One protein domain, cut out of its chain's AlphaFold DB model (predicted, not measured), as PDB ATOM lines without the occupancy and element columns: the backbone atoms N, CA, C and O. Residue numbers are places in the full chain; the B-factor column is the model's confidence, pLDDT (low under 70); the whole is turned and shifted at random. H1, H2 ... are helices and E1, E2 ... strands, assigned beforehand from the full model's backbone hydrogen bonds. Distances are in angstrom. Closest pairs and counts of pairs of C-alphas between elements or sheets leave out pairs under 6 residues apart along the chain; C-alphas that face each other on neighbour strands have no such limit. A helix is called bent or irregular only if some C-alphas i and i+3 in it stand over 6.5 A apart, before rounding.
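This is residues 2 to 119 and 132 to 139 of the 219 residues of the protein "Hypothetical protein" of Rotaria sp. Silwood1 (UniProt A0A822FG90). A curled wall of five parallel strands has four helices gathered on one side of it, with H2 and H4 next to each other and H1 and H3 near the ends where E2 and E4 run out. Two loops stick out, residues 9 to 15 and 54 to 59. The printed part has 126 residues, with named elements in the order E1 E2 H1 E3 H2 E4 H3 H4 E5, and the sheet has the same strand order, E1 E2 E3 E4 E5. The class is mixed, helices and strands, with 62 residues in named elements, under half. The whole is compact, with a radius of gyration of the C-alphas of 14.5 A and spans of 39 by 37 by 23 A.

E1, residues 3 to 6, begins at C-alpha 3 (277.149, 276.453, 243.406). E2 is residues 22 to 28, 16.2 A long, and H1 is residues 29 to 33. E3 is residues 45 to 49, 13.0 A, and H2 is residues 66 to 77, 17.3 A, with C-alpha 66 at (264.665, 297.064, 231.030). E4 is residues 83 to 87, H3 residues 88 to 96 and H4 residues 98 to 107, 14.3 A. E5, residues 110 to 114, ends at C-alpha 114 (279.890, 299.157, 247.260). H3 is irregular, but only just: C-alphas 89 and 92 are 6.54 A apart.

Edge strand E1 is parallel to E2, with N 5 and O 24 3.4 A apart. Between E2 and E3, N 47 and O 25 are 2.8 A apart; between E3 and E4, N 85 and O 46, 2.8 A; between E4 and edge strand E5, N 84 and O 110, 2.9 A. E2, H1, E3; E3, H2, E4; and E4, H3 H4, E5 are strand-helix-strand units, parallel neighbour strands joined through helices, each with a right-handed crossover. H1, H2 and H3 only graze the sheet; H4 is only just not on it, with 4 pairs of C-alphas within 10 A. H2 touches H1 with residues 66 to 71 alone, closest at the C-alphas of Leu 32 and Gly 67, 4.7 A. H2 touches H4 at Leu 72 and Ile 100, C-alphas 5.6 A apart, the same way at a tilt of 38 degrees, only just steep. H3 and H4 only just touch, only at the corner, with 3 pairs of C-alphas within 8 A; the closest are those of Leu 94 and Cys 101, 5.7 A. In H4 every O i to N i+4 pair is within hydrogen-bond range; H2 has 7 of 8, H3 3 of 5, and H1 0 of 1, with 1 of 2 O i to N i+3 pairs.

The C-alphas of His 15 and Gln 118, the two farthest apart, are 42.2 A apart. Residues 120 to 131 are not printed, and C-alphas 119 and 132 are 26.4 A apart across the cut. The links E1 to E2, H1 to E3 and E3 to H2 are long. The mean pLDDT of the printed part is 72.4, and 47 residues are under 70, among them residues 2 to 16 and 50 to 68.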
ATOM      1  N   CYS A   2     277.561 274.891 247.818       32.38
ATOM      2  CA  CYS A   2     276.893 276.043 247.193       32.38
ATOM      3  C   CYS A   2     277.508 276.267 245.811       32.38
ATOM      4  O   CYS A   2     278.701 276.558 245.709       32.38
ATOM      5  N   LEU A   3     276.719 276.100 244.752       36.06
ATOM      6  CA  LEU A   3     277.149 276.453 243.406       36.06
ATOM      7  C   LEU A   3     277.019 277.970 243.256       36.06
ATOM      8  O   LEU A   3     275.921 278.508 243.138       36.06
ATOM      9  N   LYS A   4     278.161 278.658 243.282       42.19
ATOM     10  CA  LYS A   4     278.259 280.059 242.877       42.19
ATOM     11  C   LYS A   4     278.071 280.108 241.362       42.19
ATOM     12  O   LYS A   4     278.997 279.771 240.626       42.19
ATOM     13  N   TYR A   5     276.888 280.496 240.893       48.22
ATOM     14  CA  TYR A   5     276.665 280.694 239.465       48.22
ATOM     15  C   TYR A   5     277.206 282.070 239.078       48.22
ATOM     16  O   TYR A   5     276.569 283.102 239.282       48.22
ATOM     17  N   VAL A   6     278.436 282.079 238.565       45.59
ATOM     18  CA  VAL A   6     278.975 283.216 237.822       45.59
ATOM     19  C   VAL A   6     278.737 282.896 236.359       45.59
ATOM     20  O   VAL A   6     279.339 281.958 235.833       45.59
ATOM     21  N   ARG A   7     277.859 283.648 235.696       50.97
ATOM     22  CA  ARG A   7     277.700 283.550 234.249       50.97
ATOM     23  C   ARG A   7     278.947 284.145 233.587       50.97
ATOM     24  O   ARG A   7     278.997 285.301 233.198       50.97
ATOM     25  N   HIS A   8     279.995 283.340 233.481       37.34
ATOM     26  CA  HIS A   8     280.971 283.507 232.420       37.34
ATOM     27  C   HIS A   8     280.408 282.760 231.216       37.34
ATOM     28  O   HIS A   8     280.122 281.568 231.314       37.34
ATOM     29  N   PHE A   9     280.192 283.452 230.098       37.28
ATOM     30  CA  PHE A   9     279.861 282.817 228.824       37.28
ATOM     31  C   PHE A   9     280.985 281.844 228.426       37.28
ATOM     32  O   PHE A   9     281.910 282.214 227.718       37.28
ATOM     33  N   TYR A  10     280.899 280.596 228.883       31.28
ATOM     34  CA  TYR A  10     281.570 279.445 228.293       31.28
ATOM     35  C   TYR A  10     280.634 278.235 228.372       31.28
ATOM     36  O   TYR A  10     280.567 277.507 229.357       31.28
ATOM     37  N   THR A  11     279.869 278.074 227.290       37.56
ATOM     38  CA  THR A  11     279.542 276.788 226.653       37.56
ATOM     39  C   THR A  11     279.171 275.620 227.573       37.56
ATOM     40  O   THR A  11     279.906 274.641 227.671       37.56
ATOM     41  N   ARG A  12     277.967 275.648 228.143       38.59
ATOM     42  CA  ARG A  12     277.098 274.462 228.214       38.59
ATOM     43  C   ARG A  12     275.660 274.957 228.198       38.59
ATOM     44  O   ARG A  12     275.197 275.567 229.152       38.59
ATOM     45  N   ILE A  13     275.013 274.779 227.052       40.44
ATOM     46  CA  ILE A  13     273.599 275.087 226.862       40.44
ATOM     47  C   ILE A  13     272.841 274.048 227.683       40.44
ATOM     48  O   ILE A  13     272.648 272.921 227.238       40.44
ATOM     49  N   ASP A  14     272.496 274.401 228.917       51.62
ATOM     50  CA  ASP A  14     271.432 273.708 229.623       51.62
ATOM     51  C   ASP A  14     270.117 274.133 228.958       51.62
ATOM     52  O   ASP A  14     269.844 275.326 228.797       51.62
ATOM     53  N   HIS A  15     269.341 273.163 228.477       56.12
ATOM     54  CA  HIS A  15     268.039 273.434 227.866       56.12
ATOM     55  C   HIS A  15     266.977 273.768 228.922       56.12
ATOM     56  O   HIS A  15     265.905 274.268 228.570       56.12
ATOM     57  N   SER A  16     267.268 273.522 230.205       67.19
ATOM     58  CA  SER A  16     266.438 274.003 231.300       67.19
ATOM     59  C   SER A  16     266.548 275.521 231.423       67.19
ATOM     60  O   SER A  16     267.635 276.087 231.513       67.19
ATOM     61  N   LYS A  17     265.395 276.193 231.472       78.06
ATOM     62  CA  LYS A  17     265.318 277.613 231.839       78.06
ATOM     63  C   LYS A  17     265.253 277.829 233.352       78.06
ATOM     64  O   LYS A  17     265.295 278.970 233.796       78.06
ATOM     65  N   THR A  18     265.164 276.753 234.127       82.06
ATOM     66  CA  THR A  18     265.024 276.784 235.581       82.06
ATOM     67  C   THR A  18     266.268 276.206 236.242       82.06
ATOM     68  O   THR A  18     266.710 275.110 235.892       82.06
ATOM     69  N   PHE A  19     266.818 276.939 237.209       83.06
ATOM     70  CA  PHE A  19     268.065 276.602 237.893       83.06
ATOM     71  C   PHE A  19     267.843 276.475 239.407       83.06
ATOM     72  O   PHE A  19     268.195 277.357 240.192       83.06
ATOM     73  N   ASP A  20     267.255 275.356 239.831       83.19
ATOM     74  CA  ASP A  20     266.855 275.122 241.229       83.19
ATOM     75  C   ASP A  20     268.036 274.942 242.192       83.19
ATOM     76  O   ASP A  20     267.900 275.114 243.402       83.19
ATOM     77  N   ASN A  21     269.211 274.590 241.679       83.56
ATOM     78  CA  ASN A  21     270.428 274.382 242.465       83.56
ATOM     79  C   ASN A  21     271.211 275.679 242.739       83.56
ATOM     80  O   ASN A  21     272.215 275.640 243.455       83.56
ATOM     81  N   VAL A  22     270.785 276.816 242.178       84.19
ATOM     82  CA  VAL A  22     271.468 278.105 242.335       84.19
ATOM     83  C   VAL A  22     270.956 278.822 243.581       84.19
ATOM     84  O   VAL A  22     269.784 279.177 243.681       84.19
ATOM     85  N   THR A  23     271.862 279.067 244.529       87.06
ATOM     86  CA  THR A  23     271.584 279.823 245.765       87.06
ATOM     87  C   THR A  23     272.157 281.235 245.742       87.06
ATOM     88  O   THR A  23     271.661 282.121 246.438       87.06
ATOM     89  N   ASP A  24     273.192 281.451 244.936       87.12
ATOM     90  CA  ASP A  24     273.932 282.702 244.836       87.12
ATOM     91  C   ASP A  24     274.002 283.098 243.366       87.12
ATOM     92  O   ASP A  24     274.673 282.440 242.564       87.12
ATOM     93  N   LEU A  25     273.283 284.162 243.020       86.75
ATOM     94  CA  LEU A  25     273.172 284.649 241.654       86.75
ATOM     95  C   LEU A  25     274.023 285.904 241.479       86.75
ATOM     96  O   LEU A  25     273.876 286.882 242.210       86.75
ATOM     97  N   TYR A  26     274.905 285.877 240.488       84.50
ATOM     98  CA  TYR A  26     275.674 287.035 240.061       84.50
ATOM     99  C   TYR A  26     275.167 287.496 238.697       84.50
ATOM    100  O   TYR A  26     275.185 286.712 237.751       84.50
ATOM    101  N   LEU A  27     274.726 288.751 238.615       78.06
ATOM    102  CA  LEU A  27     274.270 289.383 237.383       78.06
ATOM    103  C   LEU A  27     275.138 290.585 237.044       78.06
ATOM    104  O   LEU A  27     275.354 291.476 237.868       78.06
ATOM    105  N   THR A  28     275.581 290.637 235.799       73.62
ATOM    106  CA  THR A  28     276.144 291.832 235.187       73.62
ATOM    107  C   THR A  28     275.039 292.768 234.706       73.62
ATOM    108  O   THR A  28     273.869 292.402 234.551       73.62
ATOM    109  N   SER A  29     275.427 294.006 234.426       68.31
ATOM    110  CA  SER A  29     274.574 295.007 233.795       68.31
ATOM    111  C   SER A  29     273.949 294.537 232.483       68.31
ATOM    112  O   SER A  29     272.785 294.814 232.235       68.31
ATOM    113  N   GLU A  30     274.696 293.804 231.662       68.50
ATOM    114  CA  GLU A  30     274.229 293.278 230.376       68.50
ATOM    115  C   GLU A  30     273.177 292.172 230.562       68.50
ATOM    116  O   GLU A  30     272.177 292.097 229.847       68.50
ATOM    117  N   GLU A  31     273.340 291.341 231.588       72.25
ATOM    118  CA  GLU A  31     272.415 290.248 231.890       72.25
ATOM    119  C   GLU A  31     271.072 290.742 232.422       72.25
ATOM    120  O   GLU A  31     270.044 290.149 232.108       72.25
ATOM    121  N   LEU A  32     271.059 291.861 233.153       68.88
ATOM    122  CA  LEU A  32     269.821 292.549 233.536       68.88
ATOM    123  C   LEU A  32     269.062 293.130 232.335       68.88
ATOM    124  O   LEU A  32     267.864 293.384 232.432       68.88
ATOM    125  N   MET A  33     269.739 293.340 231.208       63.94
ATOM    126  CA  MET A  33     269.143 293.916 230.003       63.94
ATOM    127  C   MET A  33     268.674 292.853 229.004       63.94
ATOM    128  O   MET A  33     267.909 293.172 228.097       63.94
ATOM    129  N   THR A  34     269.086 291.593 229.165       64.69
ATOM    130  CA  THR A  34     268.750 290.513 228.229       64.69
ATOM    131  C   THR A  34     267.577 289.679 228.749       64.69
ATOM    132  O   THR A  34     267.686 288.963 229.745       64.69
ATOM    133  N   SER A  35     266.420 289.761 228.078       57.47
ATOM    134  CA  SER A  35     265.200 289.026 228.449       57.47
ATOM    135  C   SER A  35     265.334 287.529 228.146       57.47
ATOM    136  O   SER A  35     264.861 287.032 227.125       57.47
ATOM    137  N   ASN A  36     266.001 286.788 229.024       64.75
ATOM    138  CA  ASN A  36     266.349 285.398 228.724       64.75
ATOM    139  C   ASN A  36     265.374 284.366 229.325       64.75
ATOM    140  O   ASN A  36     265.513 283.174 229.065       64.75
ATOM    141  N   GLY A  37     264.361 284.808 230.085       69.69
ATOM    142  CA  GLY A  37     263.312 283.937 230.634       69.69
ATOM    143  C   GLY A  37     263.834 282.840 231.567       69.69
ATOM    144  O   GLY A  37     263.257 281.757 231.596       69.69
ATOM    145  N   PHE A  38     264.946 283.096 232.262       78.75
ATOM    146  CA  PHE A  38     265.533 282.175 233.234       78.75
ATOM    147  C   PHE A  38     264.911 282.360 234.621       78.75
ATOM    148  O   PHE A  38     264.658 283.490 235.030       78.75
ATOM    149  N   TYR A  39     264.723 281.254 235.338       83.19
ATOM    150  CA  TYR A  39     264.061 281.189 236.637       83.19
ATOM    151  C   TYR A  39     265.011 280.642 237.711       83.19
ATOM    152  O   TYR A  39     265.659 279.610 237.516       83.19
ATOM    153  N   PHE A  40     265.090 281.332 238.853       86.38
ATOM    154  CA  PHE A  40     266.032 281.029 239.937       86.38
ATOM    155  C   PHE A  40     265.314 281.000 241.306       86.38
ATOM    156  O   PHE A  40     265.467 281.928 242.102       86.38
ATOM    157  N   PRO A  41     264.522 279.958 241.617       85.38
ATOM    158  CA  PRO A  41     263.597 279.980 242.762       85.38
ATOM    159  C   PRO A  41     264.283 279.935 244.129       85.38
ATOM    160  O   PRO A  41     263.756 280.432 245.125       85.38
ATOM    161  N   ASN A  42     265.459 279.309 244.194       88.44
ATOM    162  CA  ASN A  42     266.137 278.995 245.451       88.44
ATOM    163  C   ASN A  42     267.253 279.982 245.810       88.44
ATOM    164  O   ASN A  42     268.009 279.732 246.758       88.44
ATOM    165  N   ILE A  43     267.352 281.110 245.097       90.50
ATOM    166  CA  ILE A  43     268.373 282.109 245.404       90.50
ATOM    167  C   ILE A  43     268.118 282.740 246.769       90.50
ATOM    168  O   ILE A  43     266.992 283.028 247.173       90.50
ATOM    169  N   ARG A  44     269.213 282.959 247.484       93.38
ATOM    170  CA  ARG A  44     269.267 283.598 248.801       93.38
ATOM    171  C   ARG A  44     270.103 284.867 248.768       93.38
ATOM    172  O   ARG A  44     269.900 285.753 249.600       93.38
ATOM    173  N   SER A  45     271.019 284.949 247.803       92.12
ATOM    174  CA  SER A  45     271.917 286.075 247.586       92.12
ATOM    175  C   SER A  45     271.931 286.486 246.119       92.12
ATOM    176  O   SER A  45     272.090 285.645 245.235       92.12
ATOM    177  N   LEU A  46     271.790 287.786 245.877       89.88
ATOM    178  CA  LEU A  46     271.887 288.394 244.557       89.88
ATOM    179  C   LEU A  46     273.008 289.433 244.550       89.88
ATOM    180  O   LEU A  46     273.052 290.320 245.400       89.88
ATOM    181  N   ILE A  47     273.899 289.351 243.569       86.31
ATOM    182  CA  ILE A  47     274.954 290.332 243.333       86.31
ATOM    183  C   ILE A  47     274.677 291.000 241.995       86.31
ATOM    184  O   ILE A  47     274.665 290.332 240.965       86.31
ATOM    185  N   ILE A  48     274.484 292.315 242.012       79.56
ATOM    186  CA  ILE A  48     274.297 293.117 240.806       79.56
ATOM    187  C   ILE A  48     275.574 293.902 240.563       79.56
ATOM    188  O   ILE A  48     275.870 294.879 241.255       79.56
ATOM    189  N   HIS A  49     276.332 293.475 239.563       71.38
ATOM    190  CA  HIS A  49     277.540 294.148 239.142       71.38
ATOM    191  C   HIS A  49     277.245 295.082 237.975       71.38
ATOM    192  O   HIS A  49     277.078 294.660 236.831       71.38
ATOM    193  N   SER A  50     277.202 296.378 238.268       61.84
ATOM    194  CA  SER A  50     277.187 297.395 237.226       61.84
ATOM    195  C   SER A  50     278.614 297.570 236.727       61.84
ATOM    196  O   SER A  50     279.470 298.057 237.468       61.84
ATOM    197  N   LEU A  51     278.899 297.127 235.501       50.38
ATOM    198  CA  LEU A  51     280.151 297.516 234.866       50.38
ATOM    199  C   LEU A  51     280.095 299.032 234.620       50.38
ATOM    200  O   LEU A  51     279.083 299.524 234.111       50.38
ATOM    201  N   PRO A  52     281.141 299.799 234.972       44.78
ATOM    202  CA  PRO A  52     281.263 301.152 234.457       44.78
ATOM    203  C   PRO A  52     281.260 301.056 232.931       44.78
ATOM    204  O   PRO A  52     282.084 300.349 232.353       44.78
ATOM    205  N   VAL A  53     280.308 301.732 232.290       44.69
ATOM    206  CA  VAL A  53     280.298 301.900 230.836       44.69
ATOM    207  C   VAL A  53     281.561 302.686 230.494       44.69
ATOM    208  O   VAL A  53     281.613 303.906 230.648       44.69
ATOM    209  N   PHE A  54     282.631 301.980 230.140       36.50
ATOM    210  CA  PHE A  54     283.816 302.600 229.579       36.50
ATOM    211  C   PHE A  54     283.522 302.890 228.106       36.50
ATOM    212  O   PHE A  54     283.218 301.980 227.343       36.50
ATOM    213  N   ALA A  55     283.668 304.166 227.749       38.00
ATOM    214  CA  ALA A  55     283.653 304.734 226.404       38.00
ATOM    215  C   ALA A  55     282.277 304.933 225.720       38.00
ATOM    216  O   ALA A  55     281.570 304.010 225.337       38.00
ATOM    217  N   ASN A  56     281.990 306.214 225.471       39.22
ATOM    218  CA  ASN A  56     281.218 306.777 224.355       39.22
ATOM    219  C   ASN A  56     279.686 306.647 224.304       39.22
ATOM    220  O   ASN A  56     279.080 307.401 223.542       39.22
ATOM    221  N   GLU A  57     279.028 305.850 225.147       42.22
ATOM    222  CA  GLU A  57     277.555 305.839 225.220       42.22
ATOM    223  C   GLU A  57     277.029 306.590 226.455       42.22
ATOM    224  O   GLU A  57     277.280 306.237 227.605       42.22
ATOM    225  N   LYS A  58     276.299 307.685 226.206       43.91
ATOM    226  CA  LYS A  58     275.881 308.720 227.176       43.91
ATOM    227  C   LYS A  58     274.864 308.287 228.245       43.91
ATOM    228  O   LYS A  58     274.326 309.153 228.934       43.91
ATOM    229  N   ILE A  59     274.551 307.005 228.393       46.84
ATOM    230  CA  ILE A  59     273.421 306.577 229.224       46.84
ATOM    231  C   ILE A  59     273.887 305.503 230.212       46.84
ATOM    232  O   ILE A  59     273.968 304.330 229.847       46.84
ATOM    233  N   PRO A  60     274.198 305.866 231.471       49.38
ATOM    234  CA  PRO A  60     274.527 304.876 232.486       49.38
ATOM    235  C   PRO A  60     273.349 303.913 232.682       49.38
ATOM    236  O   PRO A  60     272.192 304.338 232.706       49.38
ATOM    237  N   LEU A  61     273.655 302.625 232.883       47.59
ATOM    238  CA  LEU A  61     272.719 301.526 233.187       47.59
ATOM    239  C   LEU A  61     271.584 301.924 234.153       47.59
ATOM    240  O   LEU A  61     270.449 301.479 234.026       47.59
ATOM    241  N   CYS A  62     271.898 302.827 235.080       48.25
ATOM    242  CA  CYS A  62     271.041 303.417 236.106       48.25
ATOM    243  C   CYS A  62     269.809 304.169 235.584       48.25
ATOM    244  O   CYS A  62     268.955 304.562 236.373       48.25
ATOM    245  N   SER A  63     269.729 304.392 234.275       46.75
ATOM    246  CA  SER A  63     268.659 305.144 233.621       46.75
ATOM    247  C   SER A  63     267.823 304.318 232.642       46.75
ATOM    248  O   SER A  63     266.877 304.851 232.066       46.75
ATOM    249  N   GLN A  64     268.118 303.022 232.467       54.53
ATOM    250  CA  GLN A  64     267.388 302.170 231.526       54.53
ATOM    251  C   GLN A  64     266.341 301.295 232.234       54.53
ATOM    252  O   GLN A  64     266.614 300.618 233.224       54.53
ATOM    253  N   THR A  65     265.114 301.303 231.710       54.22
ATOM    254  CA  THR A  65     263.921 300.653 232.281       54.22
ATOM    255  C   THR A  65     263.948 299.123 232.205       54.22
ATOM    256  O   THR A  65     263.375 298.463 233.073       54.22
ATOM    257  N   THR A  66     264.641 298.526 231.231       55.94
ATOM    258  CA  THR A  66     264.665 297.064 231.030       55.94
ATOM    259  C   THR A  66     265.297 296.317 232.208       55.94
ATOM    260  O   THR A  66     264.722 295.337 232.682       55.94
ATOM    261  N   GLY A  67     266.392 296.843 232.776       60.00
ATOM    262  CA  GLY A  67     267.051 296.267 233.955       60.00
ATOM    263  C   GLY A  67     266.158 296.192 235.197       60.00
ATOM    264  O   GLY A  67     266.308 295.296 236.026       60.00
ATOM    265  N   SER A  68     265.169 297.086 235.296       67.19
ATOM    266  CA  SER A  68     264.185 297.065 236.380       67.19
ATOM    267  C   SER A  68     263.210 295.881 236.264       67.19
ATOM    268  O   SER A  68     262.768 295.345 237.277       67.19
ATOM    269  N   THR A  69     262.936 295.398 235.047       73.94
ATOM    270  CA  THR A  69     261.964 294.316 234.815       73.94
ATOM    271  C   THR A  69     262.510 292.963 235.269       73.94
ATOM    272  O   THR A  69     261.832 292.249 236.003       73.94
ATOM    273  N   ILE A  70     263.753 292.625 234.905       78.88
ATOM    274  CA  ILE A  70     264.373 291.346 235.300       78.88
ATOM    275  C   ILE A  70     264.589 291.288 236.811       78.88
ATOM    276  O   ILE A  70     264.280 290.281 237.445       78.88
ATOM    277  N   LEU A  71     265.065 292.382 237.408       81.81
ATOM    278  CA  LEU A  71     265.230 292.456 238.856       81.81
ATOM    279  C   LEU A  71     263.898 292.247 239.588       81.81
ATOM    280  O   LEU A  71     263.845 291.515 240.573       81.81
ATOM    281  N   LEU A  72     262.820 292.860 239.096       84.75
ATOM    282  CA  LEU A  72     261.488 292.677 239.662       84.75
ATOM    283  C   LEU A  72     261.006 291.225 239.550       84.75
ATOM    284  O   LEU A  72     260.434 290.712 240.509       84.75
ATOM    285  N   MET A  73     261.241 290.561 238.414       84.12
ATOM    286  CA  MET A  73     260.915 289.141 238.257       84.12
ATOM    287  C   MET A  73     261.645 288.297 239.300       84.12
ATOM    288  O   MET A  73     260.999 287.586 240.060       84.12
ATOM    289  N   ILE A  74     262.962 288.470 239.429       87.12
ATOM    290  CA  ILE A  74     263.767 287.743 240.418       87.12
ATOM    291  C   ILE A  74     263.230 287.961 241.839       87.12
ATOM    292  O   ILE A  74     263.078 287.007 242.595       87.12
ATOM    293  N   LEU A  75     262.896 289.203 242.197       88.62
ATOM    294  CA  LEU A  75     262.335 289.532 243.510       88.62
ATOM    295  C   LEU A  75     260.972 288.866 243.766       88.62
ATOM    296  O   LEU A  75     260.689 288.473 244.894       88.62
ATOM    297  N   LYS A  76     260.126 288.726 242.741       89.25
ATOM    298  CA  LYS A  76     258.830 288.032 242.846       89.25
ATOM    299  C   LYS A  76     258.987 286.522 242.972       89.25
ATOM    300  O   LYS A  76     258.204 285.869 243.654       89.25
ATOM    301  N   GLU A  77     259.978 285.984 242.282       87.56
ATOM    302  CA  GLU A  77     260.129 284.556 242.040       87.56
ATOM    303  C   GLU A  77     261.042 283.858 243.049       87.56
ATOM    304  O   GLU A  77     260.971 282.638 243.188       87.56
ATOM    305  N   ALA A  78     261.852 284.618 243.787       89.81
ATOM    306  CA  ALA A  78     262.766 284.114 244.802       89.81
ATOM    307  C   ALA A  78     262.301 284.486 246.224       89.81
ATOM    308  O   ALA A  78     262.825 285.428 246.827       89.81
ATOM    309  N   PRO A  79     261.348 283.745 246.821       88.31
ATOM    310  CA  PRO A  79     260.799 284.064 248.143       88.31
ATOM    311  C   PRO A  79     261.839 284.014 249.274       88.31
ATOM    312  O   PRO A  79     261.647 284.644 250.312       88.31
ATOM    313  N   ASN A  80     262.936 283.277 249.074       91.75
ATOM    314  CA  ASN A  80     264.012 283.106 250.051       91.75
ATOM    315  C   ASN A  80     265.164 284.110 249.879       91.75
ATOM    316  O   ASN A  80     266.150 284.038 250.618       91.75
ATOM    317  N   LEU A  81     265.069 285.026 248.911       94.25
ATOM    318  CA  LEU A  81     266.081 286.050 248.701       94.25
ATOM    319  C   LEU A  81     266.113 286.987 249.910       94.25
ATOM    320  O   LEU A  81     265.124 287.638 250.229       94.25
ATOM    321  N   SER A  82     267.261 287.075 250.577       95.94
ATOM    322  CA  SER A  82     267.422 287.941 251.752       95.94
ATOM    323  C   SER A  82     268.715 288.748 251.749       95.94
ATOM    324  O   SER A  82     268.930 289.563 252.647       95.94
ATOM    325  N   SER A  83     269.596 288.502 250.779       95.81
ATOM    326  CA  SER A  83     270.899 289.148 250.649       95.81
ATOM    327  C   SER A  83     271.033 289.814 249.286       95.81
ATOM    328  O   SER A  83     270.752 289.199 248.258       95.81
ATOM    329  N   LEU A  84     271.481 291.067 249.283       92.19
ATOM    330  CA  LEU A  84     271.699 291.850 248.076       92.19
ATOM    331  C   LEU A  84     273.056 292.554 248.139       92.19
ATOM    332  O   LEU A  84     273.389 293.197 249.132       92.19
ATOM    333  N   ASN A  85     273.826 292.467 247.061       88.94
ATOM    334  CA  ASN A  85     275.055 293.223 246.867       88.94
ATOM    335  C   ASN A  85     274.884 294.152 245.667       88.94
ATOM    336  O   ASN A  85     274.647 293.687 244.549       88.94
ATOM    337  N   ILE A  86     274.977 295.455 245.915       82.81
ATOM    338  CA  ILE A  86     274.763 296.494 244.911       82.81
ATOM    339  C   ILE A  86     275.836 297.573 244.981       82.81
ATOM    340  O   ILE A  86     276.418 297.872 246.028       82.81
ATOM    341  N   PHE A  87     276.028 298.221 243.838       77.38
ATOM    342  CA  PHE A  87     276.800 299.450 243.735       77.38
ATOM    343  C   PHE A  87     275.911 300.679 243.925       77.38
ATOM    344  O   PHE A  87     274.713 300.641 243.640       77.38
ATOM    345  N   ASN A  88     276.509 301.792 244.352       73.94
ATOM    346  CA  ASN A  88     275.816 303.069 244.554       73.94
ATOM    347  C   ASN A  88     274.972 303.518 243.355       73.94
ATOM    348  O   ASN A  88     273.879 304.045 243.531       73.94
ATOM    349  N   CYS A  89     275.444 303.257 242.143       70.38
ATOM    350  CA  CYS A  89     274.749 303.615 240.919       70.38
ATOM    351  C   CYS A  89     273.396 302.876 240.764       70.38
ATOM    352  O   CYS A  89     272.465 303.410 240.172       70.38
ATOM    353  N   ALA A  90     273.222 301.687 241.352       73.38
ATOM    354  CA  ALA A  90     271.966 300.942 241.274       73.38
ATOM    355  C   ALA A  90     270.850 301.518 242.167       73.38
ATOM    356  O   ALA A  90     269.682 301.226 241.918       73.38
ATOM    357  N   ILE A  91     271.170 302.347 243.174       76.25
ATOM    358  CA  ILE A  91     270.170 302.906 244.108       76.25
ATOM    359  C   ILE A  91     269.078 303.675 243.371       76.25
ATOM    360  O   ILE A  91     267.905 303.530 243.714       76.25
ATOM    361  N   ASP A  92     269.439 304.469 242.362       72.50
ATOM    362  CA  ASP A  92     268.468 305.293 241.640       72.50
ATOM    363  C   ASP A  92     267.424 304.429 240.915       72.50
ATOM    364  O   ASP A  92     266.239 304.757 240.939       72.50
ATOM    365  N   ILE A  93     267.824 303.275 240.361       72.19
ATOM    366  CA  ILE A  93     266.886 302.312 239.758       72.19
ATOM    367  C   ILE A  93     265.906 301.806 240.818       72.19
ATOM    368  O   ILE A  93     264.693 301.809 240.602       72.19
ATOM    369  N   LEU A  94     266.429 301.381 241.972       78.50
ATOM    370  CA  LEU A  94     265.615 300.804 243.042       78.50
ATOM    371  C   LEU A  94     264.632 301.828 243.614       78.50
ATOM    372  O   LEU A  94     263.474 301.512 243.866       78.50
ATOM    373  N   LYS A  95     265.086 303.069 243.793       76.50
ATOM    374  CA  LYS A  95     264.292 304.165 244.352       76.50
ATOM    375  C   LYS A  95     263.191 304.635 243.404       76.50
ATOM    376  O   LYS A  95     262.112 305.000 243.868       76.50
ATOM    377  N   ASN A  96     263.451 304.638 242.097       76.62
ATOM    378  CA  ASN A  96     262.500 305.137 241.103       76.62
ATOM    379  C   ASN A  96     261.419 304.109 240.732       76.62
ATOM    380  O   ASN A  96     260.389 304.488 240.173       76.62
ATOM    381  N   ASN A  97     261.600 302.830 241.073       81.88
ATOM    382  CA  ASN A  97     260.594 301.791 240.873       81.88
ATOM    383  C   ASN A  97     259.948 301.391 242.212       81.88
ATOM    384  O   ASN A  97     260.527 300.658 243.013       81.88
ATOM    385  N   LYS A  98     258.713 301.862 242.441       85.69
ATOM    386  CA  LYS A  98     257.965 301.614 243.687       85.69
ATOM    387  C   LYS A  98     257.792 300.128 243.995       85.69
ATOM    388  O   LYS A  98     257.851 299.752 245.159       85.69
ATOM    389  N   GLU A  99     257.576 299.302 242.977       89.25
ATOM    390  CA  GLU A  99     257.327 297.876 243.167       89.25
ATOM    391  C   GLU A  99     258.610 297.151 243.586       89.25
ATOM    392  O   GLU A  99     258.611 296.427 244.580       89.25
ATOM    393  N   ILE A 100     259.732 297.426 242.910       87.19
ATOM    394  CA  ILE A 100     261.049 296.911 243.316       87.19
ATOM    395  C   ILE A 100     261.360 297.334 244.748       87.19
ATOM    396  O   ILE A 100     261.712 296.486 245.559       87.19
ATOM    397  N   CYS A 101     261.164 298.615 245.070       86.81
ATOM    398  CA  CYS A 101     261.380 299.150 246.411       86.81
ATOM    399  C   CYS A 101     260.556 298.401 247.474       86.81
ATOM    400  O   CYS A 101     261.075 298.055 248.533       86.81
ATOM    401  N   GLN A 102     259.288 298.084 247.190       89.69
ATOM    402  CA  GLN A 102     258.442 297.304 248.099       89.69
ATOM    403  C   GLN A 102     258.998 295.895 248.340       89.69
ATOM    404  O   GLN A 102     259.100 295.474 249.496       89.69
ATOM    405  N   TYR A 103     259.389 295.180 247.282       91.31
ATOM    406  CA  TYR A 103     259.967 293.842 247.420       91.31
ATOM    407  C   TYR A 103     261.317 293.872 248.133       91.31
ATOM    408  O   TYR A 103     261.513 293.120 249.088       91.31
ATOM    409  N   THR A 104     262.229 294.765 247.736       90.19
ATOM    410  CA  THR A 104     263.544 294.870 248.376       90.19
ATOM    411  C   THR A 104     263.407 295.220 249.844       90.19
ATOM    412  O   THR A 104     264.056 294.598 250.681       90.19
ATOM    413  N   ASN A 105     262.517 296.159 250.174       89.81
ATOM    414  CA  ASN A 105     262.280 296.531 251.554       89.81
ATOM    415  C   ASN A 105     261.698 295.357 252.343       89.81
ATOM    416  O   ASN A 105     262.083 295.141 253.480       89.81
ATOM    417  N   LYS A 106     260.798 294.557 251.766       90.62
ATOM    418  CA  LYS A 106     260.212 293.401 252.458       90.62
ATOM    419  C   LYS A 106     261.215 292.264 252.688       90.62
ATOM    420  O   LYS A 106     261.156 291.617 253.731       90.62
ATOM    421  N   MET A 107     262.078 291.991 251.714       93.38
ATOM    422  CA  MET A 107     262.843 290.742 251.640       93.38
ATOM    423  C   MET A 107     264.294 290.883 252.099       93.38
ATOM    424  O   MET A 107     264.837 289.983 252.740       93.38
ATOM    425  N   ILE A 108     264.939 292.007 251.785       95.06
ATOM    426  CA  ILE A 108     266.383 292.147 251.960       95.06
ATOM    427  C   ILE A 108     266.714 292.489 253.411       95.06
ATOM    428  O   ILE A 108     266.385 293.558 253.919       95.06
ATOM    429  N   LYS A 109     267.433 291.566 254.051       96.38
ATOM    430  CA  LYS A 109     267.946 291.682 255.420       96.38
ATOM    431  C   LYS A 109     269.445 291.941 255.457       96.38
ATOM    432  O   LYS A 109     269.934 292.541 256.408       96.38
ATOM    433  N   LYS A 110     270.178 291.481 254.441       96.00
ATOM    434  CA  LYS A 110     271.627 291.663 254.318       96.00
ATOM    435  C   LYS A 110     271.942 292.500 253.090       96.00
ATOM    436  O   LYS A 110     271.553 292.134 251.984       96.00
ATOM    437  N   LEU A 111     272.646 293.609 253.282       92.88
ATOM    438  CA  LEU A 111     272.998 294.531 252.210       92.88
ATOM    439  C   LEU A 111     274.508 294.744 252.163       92.88
ATOM    440  O   LEU A 111     275.088 295.317 253.078       92.88
ATOM    441  N   GLN A 112     275.142 294.351 251.065       89.56
ATOM    442  CA  GLN A 112     276.491 294.801 250.755       89.56
ATOM    443  C   GLN A 112     276.412 295.990 249.799       89.56
ATOM    444  O   GLN A 112     275.862 295.896 248.703       89.56
ATOM    445  N   PHE A 113     276.962 297.115 250.235       85.19
ATOM    446  CA  PHE A 113     276.927 298.377 249.527       85.19
ATOM    447  C   PHE A 113     278.338 298.813 249.130       85.19
ATOM    448  O   PHE A 113     279.180 299.155 249.967       85.19
ATOM    449  N   CYS A 114     278.599 298.798 247.828       76.12
ATOM    450  CA  CYS A 114     279.890 299.157 247.260       76.12
ATOM    451  C   CYS A 114     279.834 300.557 246.634       76.12
ATOM    452  O   CYS A 114     279.002 300.847 245.773       76.12
ATOM    453  N   VAL A 115     280.766 301.421 247.029       68.69
ATOM    454  CA  VAL A 115     280.929 302.757 246.447       68.69
ATOM    455  C   VAL A 115     282.129 302.736 245.501       68.69
ATOM    456  O   VAL A 115     283.256 302.476 245.924       68.69
ATOM    457  N   TYR A 116     281.909 303.018 244.215       60.75
ATOM    458  CA  TYR A 116     283.009 303.279 243.280       60.75
ATOM    459  C   TYR A 116     283.649 304.626 243.630       60.75
ATOM    460  O   TYR A 116     282.947 305.633 243.631       60.75
ATOM    461  N   SER A 117     284.960 304.671 243.895       51.69
ATOM    462  CA  SER A 117     285.670 305.941 244.097       51.69
ATOM    463  C   SER A 117     286.425 306.378 242.839       51.69
ATOM    464  O   SER A 117     287.317 305.662 242.398       51.69
ATOM    465  N   GLN A 118     286.115 307.594 242.383       48.38
ATOM    466  CA  GLN A 118     286.986 308.533 241.661       48.38
ATOM    467  C   GLN A 118     287.554 308.075 240.308       48.38
ATOM    468  O   GLN A 118     288.694 307.639 240.207       48.38
ATOM    469  N   SER A 119     286.754 308.287 239.261       47.78
ATOM    470  CA  SER A 119     287.222 308.704 237.919       47.78
ATOM    471  C   SER A 119     286.062 308.975 236.953       47.78
ATOM    472  O   SER A 119     286.289 309.471 235.854       47.78
ATOM    473  N   HIS A 132     268.026 304.291 253.282       85.62
ATOM    474  CA  HIS A 132     266.929 304.022 254.222       85.62
ATOM    475  C   HIS A 132     265.547 304.008 253.552       85.62
ATOM    476  O   HIS A 132     264.636 303.341 254.035       85.62
ATOM    477  N   LYS A 133     265.394 304.703 252.415       85.12
ATOM    478  CA  LYS A 133     264.133 304.757 251.661       85.12
ATOM    479  C   LYS A 133     263.820 303.445 250.947       85.12
ATOM    480  O   LYS A 133     262.655 303.168 250.694       85.12
ATOM    481  N   VAL A 134     264.849 302.667 250.614       87.12
ATOM    482  CA  VAL A 134     264.732 301.410 249.859       87.12
ATOM    483  C   VAL A 134     264.868 300.188 250.773       87.12
ATOM    484  O   VAL A 134     264.275 299.143 250.514       87.12
ATOM    485  N   PHE A 135     265.626 300.318 251.862       90.50
ATOM    486  CA  PHE A 135     266.140 299.192 252.642       90.50
ATOM    487  C   PHE A 135     265.849 299.303 254.147       90.50
ATOM    488  O   PHE A 135     266.721 299.060 254.976       90.50
ATOM    489  N   SER A 136     264.621 299.659 254.530       88.19
ATOM    490  CA  SER A 136     264.276 299.884 255.947       88.19
ATOM    491  C   SER A 136     264.324 298.624 256.831       88.19
ATOM    492  O   SER A 136     264.483 298.744 258.045       88.19
ATOM    493  N   ASN A 137     264.237 297.422 256.245       91.38
ATOM    494  CA  ASN A 137     264.328 296.154 256.982       91.38
ATOM    495  C   ASN A 137     265.727 295.523 257.019       91.38
ATOM    496  O   ASN A 137     265.858 294.389 257.479       91.38
ATOM    497  N   VAL A 138     266.766 296.222 256.558       94.44
ATOM    498  CA  VAL A 138     268.131 295.688 256.611       94.44
ATOM    499  C   VAL A 138     268.581 295.517 258.061       94.44
ATOM    500  O   VAL A 138     268.554 296.451 258.859       94.44
ATOM    501  N   GLU A 139     269.013 294.299 258.370       94.31
ATOM    502  CA  GLU A 139     269.524 293.869 259.670       94.31
ATOM    503  C   GLU A 139     271.058 293.891 259.701       94.31
ATOM    504  O   GLU A 139     271.652 294.214 260.730       94.31
TER     505      GLU A 139